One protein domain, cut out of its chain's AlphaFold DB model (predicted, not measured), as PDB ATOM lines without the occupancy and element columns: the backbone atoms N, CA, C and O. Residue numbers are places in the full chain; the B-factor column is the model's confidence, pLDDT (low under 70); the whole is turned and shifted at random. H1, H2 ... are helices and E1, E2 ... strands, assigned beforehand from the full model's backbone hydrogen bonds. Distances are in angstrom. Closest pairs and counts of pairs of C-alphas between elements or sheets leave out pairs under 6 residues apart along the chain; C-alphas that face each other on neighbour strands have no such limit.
ATOM      1  N   PRO A   8    -106.986-180.109 306.486       67.62
ATOM      2  CA  PRO A   8    -106.577-181.441 306.929       67.62
ATOM      3  C   PRO A   8    -107.648-182.536 306.817       67.62
ATOM      4  O   PRO A   8    -107.300-183.675 306.534       67.62
ATOM      5  N   ILE A   9    -108.937-182.238 307.040       70.94
ATOM      6  CA  ILE A   9    -109.975-183.288 307.118       70.94
ATOM      7  C   ILE A   9    -110.397-183.761 305.725       70.94
ATOM      8  O   ILE A   9    -110.630-184.949 305.540       70.94
ATOM      9  N   ALA A  10    -110.455-182.860 304.742       68.25
ATOM     10  CA  ALA A  10    -110.786-183.231 303.366       68.25
ATOM     11  C   ALA A  10    -109.704-184.137 302.751       68.25
ATOM     12  O   ALA A  10    -110.024-185.159 302.154       68.25
ATOM     13  N   VAL A  11    -108.425-183.819 302.987       74.25
ATOM     14  CA  VAL A  11    -107.291-184.658 302.560       74.25
ATOM     15  C   VAL A  11    -107.265-185.983 303.326       74.25
ATOM     16  O   VAL A  11    -107.021-187.033 302.740       74.25
ATOM     17  N   LEU A  12    -107.568-185.963 304.631       73.25
ATOM     18  CA  LEU A  12    -107.715-187.190 305.413       73.25
ATOM     19  C   LEU A  12    -108.823-188.079 304.830       73.25
ATOM     20  O   LEU A  12    -108.618-189.282 304.702       73.25
ATOM     21  N   ALA A  13    -109.959-187.501 304.430       78.38
ATOM     22  CA  ALA A  13    -111.077-188.241 303.857       78.38
ATOM     23  C   ALA A  13    -110.624-189.111 302.677       78.38
ATOM     24  O   ALA A  13    -110.900-190.305 302.680       78.38
ATOM     25  N   GLU A  14    -109.880-188.555 301.719       81.38
ATOM     26  CA  GLU A  14    -109.391-189.277 300.530       81.38
ATOM     27  C   GLU A  14    -108.585-190.541 300.865       81.38
ATOM     28  O   GLU A  14    -108.610-191.504 300.103       81.38
ATOM     29  N   SER A  15    -107.920-190.565 302.023       84.06
ATOM     30  CA  SER A  15    -107.141-191.715 302.501       84.06
ATOM     31  C   SER A  15    -107.926-192.720 303.353       84.06
ATOM     32  O   SER A  15    -107.420-193.809 303.607       84.06
ATOM     33  N   LEU A  16    -109.138-192.370 303.798       87.50
ATOM     34  CA  LEU A  16    -109.961-193.200 304.680       87.50
ATOM     35  C   LEU A  16    -111.051-193.949 303.909       87.50
ATOM     36  O   LEU A  16    -111.832-193.353 303.155       87.50
ATOM     37  N   SER A  17    -111.169-195.241 304.201       90.94
ATOM     38  CA  SER A  17    -112.312-196.072 303.827       90.94
ATOM     39  C   SER A  17    -113.613-195.588 304.481       90.94
ATOM     40  O   SER A  17    -113.606-194.845 305.464       90.94
ATOM     41  N   TYR A  18    -114.754-196.038 303.956       90.19
ATOM     42  CA  TYR A  18    -116.072-195.735 304.525       90.19
ATOM     43  C   TYR A  18    -116.143-196.047 306.032       90.19
ATOM     44  O   TYR A  18    -116.546-195.189 306.820       90.19
ATOM     45  N   ASP A  19    -115.681-197.233 306.437       92.12
ATOM     46  CA  ASP A  19    -115.732-197.685 307.831       92.12
ATOM     47  C   ASP A  19    -114.864-196.819 308.750       92.12
ATOM     48  O   ASP A  19    -115.281-196.467 309.856       92.12
ATOM     49  N   GLU A  20    -113.686-196.398 308.287       91.69
ATOM     50  CA  GLU A  20    -112.808-195.513 309.055       91.69
ATOM     51  C   GLU A  20    -113.410-194.114 309.227       91.69
ATOM     52  O   GLU A  20    -113.292-193.511 310.299       91.69
ATOM     53  N   ARG A  21    -114.114-193.602 308.210       92.06
ATOM     54  CA  ARG A  21    -114.814-192.317 308.318       92.06
ATOM     55  C   ARG A  21    -115.996-192.399 309.293       92.06
ATOM     56  O   ARG A  21    -116.181-191.479 310.091       92.06
ATOM     57  N   ILE A  22    -116.751-193.502 309.294       91.75
ATOM     58  CA  ILE A  22    -117.809-193.752 310.289       91.75
ATOM     59  C   ILE A  22    -117.217-193.866 311.700       91.75
ATOM     60  O   ILE A  22    -117.717-193.229 312.629       91.75
ATOM     61  N   ALA A  23    -116.125-194.614 311.870       92.00
ATOM     62  CA  ALA A  23    -115.451-194.761 313.158       92.00
ATOM     63  C   ALA A  23    -114.969-193.410 313.713       92.00
ATOM     64  O   ALA A  23    -115.140-193.123 314.902       92.00
ATOM     65  N   TYR A  24    -114.426-192.548 312.850       90.31
ATOM     66  CA  TYR A  24    -114.034-191.190 313.213       90.31
ATOM     67  C   TYR A  24    -115.226-190.351 313.696       90.31
ATOM     68  O   TYR A  24    -115.151-189.726 314.756       90.31
ATOM     69  N   LEU A  25    -116.348-190.372 312.968       90.50
ATOM     70  CA  LEU A  25    -117.557-189.637 313.352       90.50
ATOM     71  C   LEU A  25    -118.161-190.154 314.661       90.50
ATOM     72  O   LEU A  25    -118.548-189.346 315.503       90.50
ATOM     73  N   ASN A  26    -118.162-191.467 314.886       90.75
ATOM     74  CA  ASN A  26    -118.611-192.056 316.149       90.75
ATOM     75  C   ASN A  26    -117.746-191.602 317.327       90.75
ATOM     76  O   ASN A  26    -118.277-191.224 318.371       90.75
ATOM     77  N   LYS A  27    -116.418-191.572 317.157       89.62
ATOM     78  CA  LYS A  27    -115.493-191.087 318.191       89.62
ATOM     79  C   LYS A  27    -115.736-189.616 318.529       89.62
ATOM     80  O   LYS A  27    -115.703-189.243 319.697       89.62
ATOM     81  N   ILE A  28    -115.995-188.793 317.515       86.25
ATOM     82  CA  ILE A  28    -116.341-187.382 317.692       86.25
ATOM     83  C   ILE A  28    -117.683-187.234 318.411       86.25
ATOM     84  O   ILE A  28    -117.772-186.477 319.372       86.25
ATOM     85  N   SER A  29    -118.711-187.971 317.987       83.81
ATOM     86  CA  SER A  29    -120.032-187.938 318.620       83.81
ATOM     87  C   SER A  29    -119.977-188.368 320.088       83.81
ATOM     88  O   SER A  29    -120.649-187.770 320.920       83.81
ATOM     89  N   ALA A  30    -119.163-189.373 320.420       83.69
ATOM     90  CA  ALA A  30    -118.986-189.850 321.791       83.69
ATOM     91  C   ALA A  30    -118.271-188.837 322.700       83.69
ATOM     92  O   ALA A  30    -118.413-188.900 323.917       83.69
ATOM     93  N   ALA A  31    -117.518-187.898 322.122       84.00
ATOM     94  CA  ALA A  31    -116.873-186.810 322.853       84.00
ATOM     95  C   ALA A  31    -117.822-185.628 323.141       84.00
ATOM     96  O   ALA A  31    -117.347-184.569 323.550       84.00
ATOM     97  N   ASP A  32    -119.128-185.796 322.900       77.62
ATOM     98  CA  ASP A  32    -120.177-184.786 323.098       77.62
ATOM     99  C   ASP A  32    -119.843-183.443 322.431       77.62
ATOM    100  O   ASP A  32    -120.010-182.350 322.981       77.62
ATOM    101  N   VAL A  33    -119.286-183.512 321.217       78.88
ATOM    102  CA  VAL A  33    -118.998-182.291 320.470       78.88
ATOM    103  C   VAL A  33    -120.291-181.593 320.071       78.88
ATOM    104  O   VAL A  33    -121.313-182.208 319.761       78.88
ATOM    105  N   ARG A  34    -120.206-180.269 319.960       86.19
ATOM    106  CA  ARG A  34    -121.298-179.459 319.429       86.19
ATOM    107  C   ARG A  34    -121.741-179.961 318.052       86.19
ATOM    108  O   ARG A  34    -120.914-180.219 317.172       86.19
ATOM    109  N   ALA A  35    -123.055-179.994 317.842       85.38
ATOM    110  CA  ALA A  35    -123.675-180.464 316.605       85.38
ATOM    111  C   ALA A  35    -123.126-179.768 315.344       85.38
ATOM    112  O   ALA A  35    -122.963-180.407 314.308       85.38
ATOM    113  N   ASP A  36    -122.780-178.477 315.420       86.19
ATOM    114  CA  ASP A  36    -122.212-177.741 314.285       86.19
ATOM    115  C   ASP A  36    -120.823-178.252 313.867       86.19
ATOM    116  O   ASP A  36    -120.518-178.310 312.672       86.19
ATOM    117  N   VAL A  37    -120.009-178.687 314.831       85.69
ATOM    118  CA  VAL A  37    -118.691-179.284 314.581       85.69
ATOM    119  C   VAL A  37    -118.857-180.668 313.966       85.69
ATOM    120  O   VAL A  37    -118.217-180.961 312.957       85.69
ATOM    121  N   PHE A  38    -119.765-181.486 314.506       89.50
ATOM    122  CA  PHE A  38    -120.079-182.799 313.943       89.50
ATOM    123  C   PHE A  38    -120.528-182.697 312.477       89.50
ATOM    124  O   PHE A  38    -119.991-183.394 311.618       89.50
ATOM    125  N   VAL A  39    -121.452-181.778 312.168       90.19
ATOM    126  CA  VAL A  39    -121.954-181.565 310.800       90.19
ATOM    127  C   VAL A  39    -120.832-181.147 309.849       90.19
ATOM    128  O   VAL A  39    -120.755-181.664 308.732       90.19
ATOM    129  N   ARG A  40    -119.933-180.251 310.276       89.06
ATOM    130  CA  ARG A  40    -118.783-179.831 309.458       89.06
ATOM    131  C   ARG A  40    -117.816-180.982 309.193       89.06
ATOM    132  O   ARG A  40    -117.402-181.153 308.051       89.06
ATOM    133  N   SER A  41    -117.501-181.782 310.211       88.56
ATOM    134  CA  SER A  41    -116.629-182.954 310.071       88.56
ATOM    135  C   SER A  41    -117.242-184.010 309.151       88.56
ATOM    136  O   SER A  41    -116.573-184.485 308.241       88.56
ATOM    137  N   ALA A  42    -118.526-184.330 309.324       91.00
ATOM    138  CA  ALA A  42    -119.239-185.269 308.460       91.00
ATOM    139  C   ALA A  42    -119.270-184.795 307.000       91.00
ATOM    140  O   ALA A  42    -118.968-185.575 306.101       91.00
ATOM    141  N   THR A  43    -119.528-183.504 306.772       90.75
ATOM    142  CA  THR A  43    -119.507-182.910 305.424       90.75
ATOM    143  C   THR A  43    -118.122-183.010 304.789       90.75
ATOM    144  O   THR A  43    -118.005-183.408 303.634       90.75
ATOM    145  N   ALA A  44    -117.064-182.707 305.546       88.56
ATOM    146  CA  ALA A  44    -115.686-182.827 305.071       88.56
ATOM    147  C   ALA A  44    -115.286-184.281 304.758       88.56
ATOM    148  O   ALA A  44    -114.437-184.512 303.903       88.56
ATOM    149  N   LEU A  45    -115.922-185.254 305.414       90.12
ATOM    150  CA  LEU A  45    -115.748-186.683 305.161       90.12
ATOM    151  C   LEU A  45    -116.693-187.236 304.082       90.12
ATOM    152  O   LEU A  45    -116.728-188.448 303.886       90.12
ATOM    153  N   GLY A  46    -117.445-186.395 303.366       91.38
ATOM    154  CA  GLY A  46    -118.319-186.830 302.270       91.38
ATOM    155  C   GLY A  46    -119.695-187.342 302.706       91.38
ATOM    156  O   GLY A  46    -120.356-188.046 301.947       91.38
ATOM    157  N   PHE A  47    -120.155-186.987 303.907       92.50
ATOM    158  CA  PHE A  47    -121.502-187.304 304.379       92.50
ATOM    159  C   PHE A  47    -122.395-186.069 304.430       92.50
ATOM    160  O   PHE A  47    -121.998-184.994 304.875       92.50
ATOM    161  N   ARG A  48    -123.668-186.252 304.088       93.00
ATOM    162  CA  ARG A  48    -124.739-185.342 304.489       93.00
ATOM    163  C   ARG A  48    -125.267-185.769 305.849       93.00
ATOM    164  O   ARG A  48    -125.623-186.930 306.030       93.00
ATOM    165  N   VAL A  49    -125.387-184.822 306.774       92.00
ATOM    166  CA  VAL A  49    -126.052-185.056 308.061       92.00
ATOM    167  C   VAL A  49    -127.501-184.596 307.979       92.00
ATOM    168  O   VAL A  49    -127.793-183.471 307.572       92.00
ATOM    169  N   SER A  50    -128.406-185.467 308.400       91.69
ATOM    170  CA  SER A  50    -129.776-185.126 308.776       91.69
ATOM    171  C   SER A  50    -130.023-185.577 310.216       91.69
ATOM    172  O   SER A  50    -129.177-186.249 310.798       91.69
ATOM    173  N   TRP A  51    -131.135-185.170 310.819       87.56
ATOM    174  CA  TRP A  51    -131.433-185.489 312.214       87.56
ATOM    175  C   TRP A  51    -132.747-186.239 312.300       87.56
ATOM    176  O   TRP A  51    -133.758-185.783 311.753       87.56
ATOM    177  N   ASP A  52    -132.733-187.358 313.017       86.00
ATOM    178  CA  ASP A  52    -133.966-187.974 313.470       86.00
ATOM    179  C   ASP A  52    -134.608-187.057 314.516       86.00
ATOM    180  O   ASP A  52    -134.073-186.857 315.607       86.00
ATOM    181  N   ARG A  53    -135.765-186.481 314.179       79.31
ATOM    182  CA  ARG A  53    -136.493-185.582 315.083       79.31
ATOM    183  C   ARG A  53    -137.024-186.295 316.326       79.31
ATOM    184  O   ARG A  53    -137.290-185.612 317.308       79.31
ATOM    185  N   ALA A  54    -137.200-187.615 316.284       82.69
ATOM    186  CA  ALA A  54    -137.696-188.382 317.422       82.69
ATOM    187  C   ALA A  54    -136.593-188.656 318.454       82.69
ATOM    188  O   ALA A  54    -136.846-188.575 319.651       82.69
ATOM    189  N   ASN A  55    -135.375-188.944 317.986       78.12
ATOM    190  CA  ASN A  55    -134.292-189.448 318.835       78.12
ATOM    191  C   ASN A  55    -133.110-188.479 318.988       78.12
ATOM    192  O   ASN A  55    -132.219-188.725 319.794       78.12
ATOM    193  N   GLY A  56    -133.069-187.390 318.214       79.62
ATOM    194  CA  GLY A  56    -131.930-186.467 318.202       79.62
ATOM    195  C   GLY A  56    -130.653-187.086 317.625       79.62
ATOM    196  O   GLY A  56    -129.577-186.513 317.769       79.62
ATOM    197  N   THR A  57    -130.758-188.243 316.970       83.06
ATOM    198  CA  THR A  57    -129.619-188.978 316.418       83.06
ATOM    199  C   THR A  57    -129.253-188.437 315.035       83.06
ATOM    200  O   THR A  57    -130.149-188.232 314.202       83.06
ATOM    201  N   PRO A  58    -127.958-188.224 314.742       86.62
ATOM    202  CA  PRO A  58    -127.532-187.864 313.402       86.62
ATOM    203  C   PRO A  58    -127.688-189.062 312.457       86.62
ATOM    204  O   PRO A  58    -127.175-190.151 312.705       86.62
ATOM    205  N   ILE A  59    -128.366-188.842 311.337       89.56
ATOM    206  CA  ILE A  59    -128.456-189.777 310.218       89.56
ATOM    207  C   ILE A  59    -127.446-189.325 309.165       89.56
ATOM    208  O   ILE A  59    -127.532-188.208 308.642       89.56
ATOM    209  N   LEU A  60    -126.500-190.206 308.849       92.38
ATOM    210  CA  LEU A  60    -125.464-189.975 307.850       92.38
ATOM    211  C   LEU A  60    -125.901-190.544 306.499       92.38
ATOM    212  O   LEU A  60    -126.230-191.721 306.386       92.38
ATOM    213  N   THR A  61    -125.893-189.715 305.461       93.56
ATOM    214  CA  THR A  61    -126.084-190.146 304.070       93.56
ATOM    215  C   THR A  61    -124.772-189.982 303.327       93.56
ATOM    216  O   THR A  61    -124.219-188.886 303.293       93.56
ATOM    217  N   TRP A  62    -124.274-191.063 302.738       91.75
ATOM    218  CA  TRP A  62    -123.052-191.034 301.945       91.75
ATOM    219  C   TRP A  62    -123.282-190.288 300.627       91.75
ATOM    220  O   TRP A  62    -124.255-190.566 299.927       91.75
ATOM    221  N   LEU A  63    -122.428-189.308 300.322       86.56
ATOM    222  CA  LEU A  63    -122.540-188.474 299.119       86.56
ATOM    223  C   LEU A  63    -121.502-188.810 298.043       86.56
ATOM    224  O   LEU A  63    -121.533-188.176 296.987       86.56
TER     225      LEU A  63
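This is residues 8 to 63 of the 64 residues of an uncharacterized protein of Burkholderia ubonensis (UniProt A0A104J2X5). Two helices, H2 and H3, run side by side as a hairpin, and a small hairpin of two strands, E1 and E2, packs on H3, mostly through E1. The short helix H1 sits at one end of the long axis, by the last residue of H3, and the turn between the strands makes the other end. The printed part has 56 residues with three named helices and then two named strands, in the order H1, H2, H3, E1, E2; the sheet, E1 - E2, is antiparallel and the class is mixed, helices and strands. The whole is compact, with a radius of gyration of the C-alphas of 10.8 A, and spans 34 by 22 by 17 A, only just elongated.

H1, residues 8 to 15, begins with C-alpha 8 at (-106.577, -181.441, 306.929) and is 11.2 A long. H2, residues 18 to 30, is 18.5 A long, and H3, residues 35 to 44, 14.2 A. E1, residues 47 to 51, is 12.8 A long. E2, residues 58 to 62, is 12.7 A long and ends with C-alpha 62 at (-123.052, -191.034, 301.945).

H1 touches H3 at a steep tilt of 47 degrees, the same way, with the C-alphas of Ala 10 and Ala 44 closest at 5.2 A. H1 and H2 are close but not clearly touching, Ala 13 to Arg 21 being the closest C-alphas at 7.1 A. H2 touches H3 with residues 25 to 29 alone, at a shallow tilt of 14 degrees, opposite ways; the closest C-alphas are those of Leu 25 and Ala 42, 6.8 A. H3 comes nearest to E1 at the C-alphas of Val 39 and Val 49, 6.0 A. H2 is apart from E1 and E2. In the hairpin of E1 and E2, N 48 and O 61 at 2.8 A and N 50 and O 59 at 2.9 A are within hydrogen-bond range. Every O i to N i+4 pair is within that range in H2 and H3, and 3 of 4 in H1.

The C-alphas farthest apart, those of Ser 15 and Ala 54, are 34.2 A apart. The printed part has no cut and no long link. The model's pLDDT is under 70 at residues 8 and 10.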